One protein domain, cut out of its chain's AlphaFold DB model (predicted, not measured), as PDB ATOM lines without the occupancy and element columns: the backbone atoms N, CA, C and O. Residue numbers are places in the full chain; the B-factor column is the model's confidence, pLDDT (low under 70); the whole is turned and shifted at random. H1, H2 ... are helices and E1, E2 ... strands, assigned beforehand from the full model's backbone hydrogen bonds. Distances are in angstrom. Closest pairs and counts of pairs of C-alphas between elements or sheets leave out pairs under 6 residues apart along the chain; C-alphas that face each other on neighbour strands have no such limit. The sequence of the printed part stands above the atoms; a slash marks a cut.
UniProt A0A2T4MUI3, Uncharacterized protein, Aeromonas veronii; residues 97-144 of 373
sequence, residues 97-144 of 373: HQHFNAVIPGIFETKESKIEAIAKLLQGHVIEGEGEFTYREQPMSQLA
ATOM      1  N   HIS A  97     148.190 109.854  82.886       93.44
ATOM      2  CA  HIS A  97     148.964 111.066  83.086       93.44
ATOM      3  C   HIS A  97     150.316 110.933  82.366       93.44
ATOM      4  O   HIS A  97     151.246 110.293  82.868       93.44
ATOM      5  N   GLN A  98     150.455 111.537  81.186       90.44
ATOM      6  CA  GLN A  98     151.550 111.255  80.252       90.44
ATOM      7  C   GLN A  98     152.947 111.575  80.808       90.44
ATOM      8  O   GLN A  98     153.889 110.823  80.571       90.44
ATOM      9  N   HIS A  99     153.096 112.634  81.614       90.06
ATOM     10  CA  HIS A  99     154.405 113.014  82.169       90.06
ATOM     11  C   HIS A  99     154.882 112.099  83.300       90.06
ATOM     12  O   HIS A  99     156.081 111.888  83.461       90.06
ATOM     13  N   PHE A 100     153.948 111.546  84.073       91.44
ATOM     14  CA  PHE A 100     154.233 110.617  85.165       91.44
ATOM     15  C   PHE A 100     154.172 109.161  84.710       91.44
ATOM     16  O   PHE A 100     154.557 108.274  85.468       91.44
ATOM     17  N   ASN A 101     153.705 108.920  83.479       92.62
ATOM     18  CA  ASN A 101     153.422 107.596  82.944       92.62
ATOM     19  C   ASN A 101     152.631 106.749  83.956       92.62
ATOM     20  O   ASN A 101     153.035 105.643  84.327       92.62
ATOM     21  N   ALA A 102     151.544 107.329  84.459       94.75
ATOM     22  CA  ALA A 102     150.727 106.778  85.531       94.75
ATOM     23  C   ALA A 102     149.255 106.774  85.122       94.75
ATOM     24  O   ALA A 102     148.819 107.659  84.393       94.75
ATOM     25  N   VAL A 103     148.496 105.782  85.570       96.44
ATOM     26  CA  VAL A 103     147.054 105.683  85.313       96.44
ATOM     27  C   VAL A 103     146.270 106.294  86.457       96.44
ATOM     28  O   VAL A 103     146.652 106.134  87.618       96.44
ATOM     29  N   ILE A 104     145.168 106.966  86.132       95.62
ATOM     30  CA  ILE A 104     144.141 107.287  87.130       95.62
ATOM     31  C   ILE A 104     143.291 106.032  87.418       95.62
ATOM     32  O   ILE A 104     143.289 105.110  86.594       95.62
ATOM     33  N   PRO A 105     142.563 105.969  88.546       96.25
ATOM     34  CA  PRO A 105     141.764 104.805  88.889       96.25
ATOM     35  C   PRO A 105     140.607 104.597  87.913       96.25
ATOM     36  O   PRO A 105     139.998 105.553  87.431       96.25
ATOM     37  N   GLY A 106     140.272 103.329  87.689       93.00
ATOM     38  CA  GLY A 106     139.126 102.919  86.885       93.00
ATOM     39  C   GLY A 106     139.484 102.358  85.510       93.00
ATOM     40  O   GLY A 106     140.612 102.454  85.027       93.00
ATOM     41  N   ILE A 107     138.474 101.740  84.898       93.56
ATOM     42  CA  ILE A 107     138.495 101.217  83.534       93.56
ATOM     43  C   ILE A 107     137.350 101.898  82.784       93.56
ATOM     44  O   ILE A 107     136.190 101.824  83.188       93.56
ATOM     45  N   PHE A 108     137.687 102.589  81.703       95.44
ATOM     46  CA  PHE A 108     136.792 103.418  80.907       95.44
ATOM     47  C   PHE A 108     136.583 102.757  79.545       95.44
ATOM     48  O   PHE A 108     137.175 103.165  78.550       95.44
ATOM     49  N   GLU A 109     135.792 101.688  79.476       94.06
ATOM     50  CA  GLU A 109     135.628 100.917  78.232       94.06
ATOM     51  C   GLU A 109     134.816 101.682  77.175       94.06
ATOM     52  O   GLU A 109     135.159 101.696  75.991       94.06
ATOM     53  N   THR A 110     133.753 102.368  77.604       96.25
ATOM     54  CA  THR A 110     132.814 103.058  76.708       96.25
ATOM     55  C   THR A 110     133.262 104.479  76.388       96.25
ATOM     56  O   THR A 110     133.936 105.134  77.188       96.25
ATOM     57  N   LYS A 111     132.835 105.004  75.233       94.06
ATOM     58  CA  LYS A 111     133.082 106.403  74.850       94.06
ATOM     59  C   LYS A 111     132.531 107.368  75.907       94.06
ATOM     60  O   LYS A 111     133.222 108.300  76.309       94.06
ATOM     61  N   GLU A 112     131.327 107.105  76.403       95.50
ATOM     62  CA  GLU A 112     130.642 107.916  77.408       95.50
ATOM     63  C   GLU A 112     131.416 107.978  78.727       95.50
ATOM     64  O   GLU A 112     131.575 109.068  79.273       95.50
ATOM     65  N   SER A 113     131.947 106.848  79.209       95.94
ATOM     66  CA  SER A 113     132.726 106.816  80.456       95.94
ATOM     67  C   SER A 113     134.024 107.624  80.348       95.94
ATOM     68  O   SER A 113     134.368 108.370  81.263       95.94
ATOM     69  N   LYS A 114     134.701 107.557  79.192       95.06
ATOM     70  CA  LYS A 114     135.894 108.367  78.902       95.06
ATOM     71  C   LYS A 114     135.554 109.853  78.871       95.06
ATOM     72  O   LYS A 114     136.258 110.649  79.485       95.06
ATOM     73  N   ILE A 115     134.469 110.226  78.187       95.12
ATOM     74  CA  ILE A 115     134.004 111.617  78.116       95.12
ATOM     75  C   ILE A 115     133.698 112.149  79.515       95.12
ATOM     76  O   ILE A 115     134.121 113.253  79.846       95.12
ATOM     77  N   GLU A 116     132.986 111.380  80.340       95.56
ATOM     78  CA  GLU A 116     132.637 111.796  81.699       95.56
ATOM     79  C   GLU A 116     133.883 111.989  82.574       95.56
ATOM     80  O   GLU A 116     133.998 113.001  83.267       95.56
ATOM     81  N   ALA A 117     134.836 111.058  82.513       95.38
ATOM     82  CA  ALA A 117     136.071 111.148  83.279       95.38
ATOM     83  C   ALA A 117     136.934 112.344  82.849       95.38
ATOM     84  O   ALA A 117     137.369 113.126  83.693       95.38
ATOM     85  N   ILE A 118     137.122 112.553  81.541       94.50
ATOM     86  CA  ILE A 118     137.857 113.718  81.034       94.50
ATOM     87  C   ILE A 118     137.124 115.021  81.367       94.50
ATOM     88  O   ILE A 118     137.781 115.990  81.730       94.50
ATOM     89  N   ALA A 119     135.789 115.057  81.313       94.00
ATOM     90  CA  ALA A 119     135.010 116.233  81.701       94.00
ATOM     91  C   ALA A 119     135.232 116.605  83.175       94.00
ATOM     92  O   ALA A 119     135.488 117.772  83.476       94.00
ATOM     93  N   LYS A 120     135.218 115.619  84.082       93.06
ATOM     94  CA  LYS A 120     135.539 115.827  85.504       93.06
ATOM     95  C   LYS A 120     136.952 116.383  85.682       93.06
ATOM     96  O   LYS A 120     137.121 117.407  86.342       93.06
ATOM     97  N   LEU A 121     137.944 115.773  85.031       92.31
ATOM     98  CA  LEU A 121     139.335 116.237  85.080       92.31
ATOM     99  C   LEU A 121     139.496 117.653  84.504       92.31
ATOM    100  O   LEU A 121     140.245 118.460  85.047       92.31
ATOM    101  N   LEU A 122     138.768 117.977  83.432       90.75
ATOM    102  CA  LEU A 122     138.767 119.299  82.802       90.75
ATOM    103  C   LEU A 122     138.242 120.383  83.749       90.75
ATOM    104  O   LEU A 122     138.742 121.502  83.727       90.75
ATOM    105  N   GLN A 123     137.276 120.043  84.604       88.94
ATOM    106  CA  GLN A 123     136.738 120.919  85.650       88.94
ATOM    107  C   GLN A 123     137.607 120.960  86.918       88.94
ATOM    108  O   GLN A 123     137.278 121.677  87.859       88.94
ATOM    109  N   GLY A 124     138.715 120.214  86.955       87.12
ATOM    110  CA  GLY A 124     139.596 120.124  88.118       87.12
ATOM    111  C   GLY A 124     139.081 119.201  89.224       87.12
ATOM    112  O   GLY A 124     139.596 119.257  90.338       87.12
ATOM    113  N   HIS A 125     138.079 118.362  88.946       90.81
ATOM    114  CA  HIS A 125     137.626 117.343  89.887       90.81
ATOM    115  C   HIS A 125     138.556 116.129  89.890       90.81
ATOM    116  O   HIS A 125     139.130 115.758  88.864       90.81
ATOM    117  N   VAL A 126     138.641 115.486  91.051       91.81
ATOM    118  CA  VAL A 126     139.376 114.238  91.251       91.81
ATOM    119  C   VAL A 126     138.533 113.051  90.784       91.81
ATOM    120  O   VAL A 126     137.339 112.962  91.074       91.81
ATOM    121  N   ILE A 127     139.163 112.118  90.074       94.88
ATOM    122  CA  ILE A 127     138.614 110.785  89.826       94.88
ATOM    123  C   ILE A 127     138.972 109.894  91.013       94.88
ATOM    124  O   ILE A 127     140.144 109.587  91.233       94.88
ATOM    125  N   GLU A 128     137.955 109.513  91.782       94.38
ATOM    126  CA  GLU A 128     138.098 108.700  92.990       94.38
ATOM    127  C   GLU A 128     138.511 107.252  92.682       94.38
ATOM    128  O   GLU A 128     138.154 106.683  91.649       94.38
ATOM    129  N   GLY A 129     139.241 106.643  93.616       94.19
ATOM    130  CA  GLY A 129     139.657 105.244  93.570       94.19
ATOM    131  C   GLY A 129     141.015 105.022  94.231       94.19
ATOM    132  O   GLY A 129     141.579 105.930  94.842       94.19
ATOM    133  N   GLU A 130     141.540 103.804  94.115       93.31
ATOM    134  CA  GLU A 130     142.835 103.437  94.692       93.31
ATOM    135  C   GLU A 130     144.006 103.818  93.775       93.31
ATOM    136  O   GLU A 130     143.930 103.702  92.550       93.31
ATOM    137  N   GLY A 131     145.111 104.250  94.383       92.69
ATOM    138  CA  GLY A 131     146.365 104.549  93.699       92.69
ATOM    139  C   GLY A 131     147.564 104.386  94.629       92.69
ATOM    140  O   GLY A 131     147.446 104.560  95.841       92.69
ATOM    141  N   GLU A 132     148.719 104.057  94.059       94.31
ATOM    142  CA  GLU A 132     149.994 103.907  94.780       94.31
ATOM    143  C   GLU A 132     150.513 105.237  95.339       94.31
ATOM    144  O   GLU A 132     151.239 105.270  96.332       94.31
ATOM    145  N   PHE A 133     150.162 106.343  94.689       93.38
ATOM    146  CA  PHE A 133     150.523 107.682  95.122       93.38
ATOM    147  C   PHE A 133     149.416 108.671  94.769       93.38
ATOM    148  O   PHE A 133     148.554 108.417  93.925       93.38
ATOM    149  N   THR A 134     149.467 109.836  95.402       91.88
ATOM    150  CA  THR A 134     148.619 110.969  95.052       91.88
ATOM    151  C   THR A 134     149.479 112.112  94.553       91.88
ATOM    152  O   THR A 134     150.601 112.343  95.013       91.88
ATOM    153  N   TYR A 135     148.944 112.853  93.597       88.00
ATOM    154  CA  TYR A 135     149.483 114.146  93.218       88.00
ATOM    155  C   TYR A 135     148.312 115.105  93.096       88.00
ATOM    156  O   TYR A 135     147.406 114.876  92.300       88.00
ATOM    157  N   ARG A 136     148.320 116.150  93.934       83.81
ATOM    158  CA  ARG A 136     147.216 117.119  94.038       83.81
ATOM    159  C   ARG A 136     145.862 116.434  94.215       83.81
ATOM    160  O   ARG A 136     144.939 116.669  93.451       83.81
ATOM    161  N   GLU A 137     145.794 115.544  95.201       89.25
ATOM    162  CA  GLU A 137     144.597 114.766  95.553       89.25
ATOM    163  C   GLU A 137     144.153 113.732  94.510       89.25
ATOM    164  O   GLU A 137     143.419 112.824  94.880       89.25
ATOM    165  N   GLN A 138     144.644 113.773  93.264       92.81
ATOM    166  CA  GLN A 138     144.364 112.737  92.271       92.81
ATOM    167  C   GLN A 138     145.158 111.458  92.601       92.81
ATOM    168  O   GLN A 138     146.391 111.467  92.472       92.81
ATOM    169  N   PRO A 139     144.500 110.354  93.012       95.31
ATOM    170  CA  PRO A 139     145.149 109.051  93.127       95.31
ATOM    171  C   PRO A 139     145.619 108.569  91.755       95.31
ATOM    172  O   PRO A 139     144.936 108.791  90.752       95.31
ATOM    173  N   MET A 140     146.785 107.928  91.706       95.19
ATOM    174  CA  MET A 140     147.380 107.372  90.491       95.19
ATOM    175  C   MET A 140     148.262 106.155  90.800       95.19
ATOM    176  O   MET A 140     148.798 106.028  91.900       95.19
ATOM    177  N   SER A 141     148.461 105.287  89.805       95.38
ATOM    178  CA  SER A 141     149.391 104.143  89.875       95.38
ATOM    179  C   SER A 141     150.390 104.186  88.723       95.38
ATOM    180  O   SER A 141     150.008 104.457  87.579       95.38
ATOM    181  N   GLN A 142     151.677 103.955  88.987       93.31
ATOM    182  CA  GLN A 142     152.707 104.041  87.948       93.31
ATOM    183  C   GLN A 142     152.627 102.837  86.999       93.31
ATOM    184  O   GLN A 142     152.647 101.691  87.425       93.31
ATOM    185  N   LEU A 143     152.627 103.076  85.682       92.12
ATOM    186  CA  LEU A 143     152.679 101.982  84.699       92.12
ATOM    187  C   LEU A 143     154.063 101.333  84.614       92.12
ATOM    188  O   LEU A 143     154.193 100.170  84.250       92.12
ATOM    189  N   ALA A 144     155.109 102.112  84.886       88.69
ATOM    190  CA  ALA A 144     156.489 101.645  84.856       88.69
ATOM    191  C   ALA A 144     157.298 102.368  85.943       88.69
ATOM    192  O   ALA A 144     157.983 103.354  85.612       88.69
TER     193      ALA A 144
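This is residues 97 to 144 of the 373 residues of an uncharacterized protein of Aeromonas veronii (UniProt A0A2T4MUI3). A helix, H1, makes one end and a small strand hairpin, E1 with E2, the other, with two loop stretches, residues 104 to 110 and 123 to 132, running between these ends. Before them, residues 102 to 103 pair antiparallel with residues 141 to 142 of E2. The 48 printed residues run H1, E1, E2, a mixed class with 20 residues in named elements, under half. The whole is compact, radius of gyration of the C-alphas 10.5 A, spanning 27 by 21 by 19 A.

Residues 97 to 110 hold no named element. H1, residues 111 to 122, begins at C-alpha 111 (133.082, 106.403, 74.850) and is 16.2 A long. E1 is residues 133 to 135, 6.8 A. E2, residues 138 to 142, 12.8 A, ends at C-alpha 142 (152.707, 104.041, 87.948).

E1 and E2 form an antiparallel hairpin at 130 degrees; N 140 and O 133 are 2.9 A apart, within hydrogen-bond range. H1 and E2 are apart. In H1 every O i to N i+4 pair is within hydrogen-bond range.

The C-alphas farthest apart, Glu 112 and Ala 144, are 27.6 A apart. The printed part has no cut, no link is long, and no printed residue is under pLDDT 70.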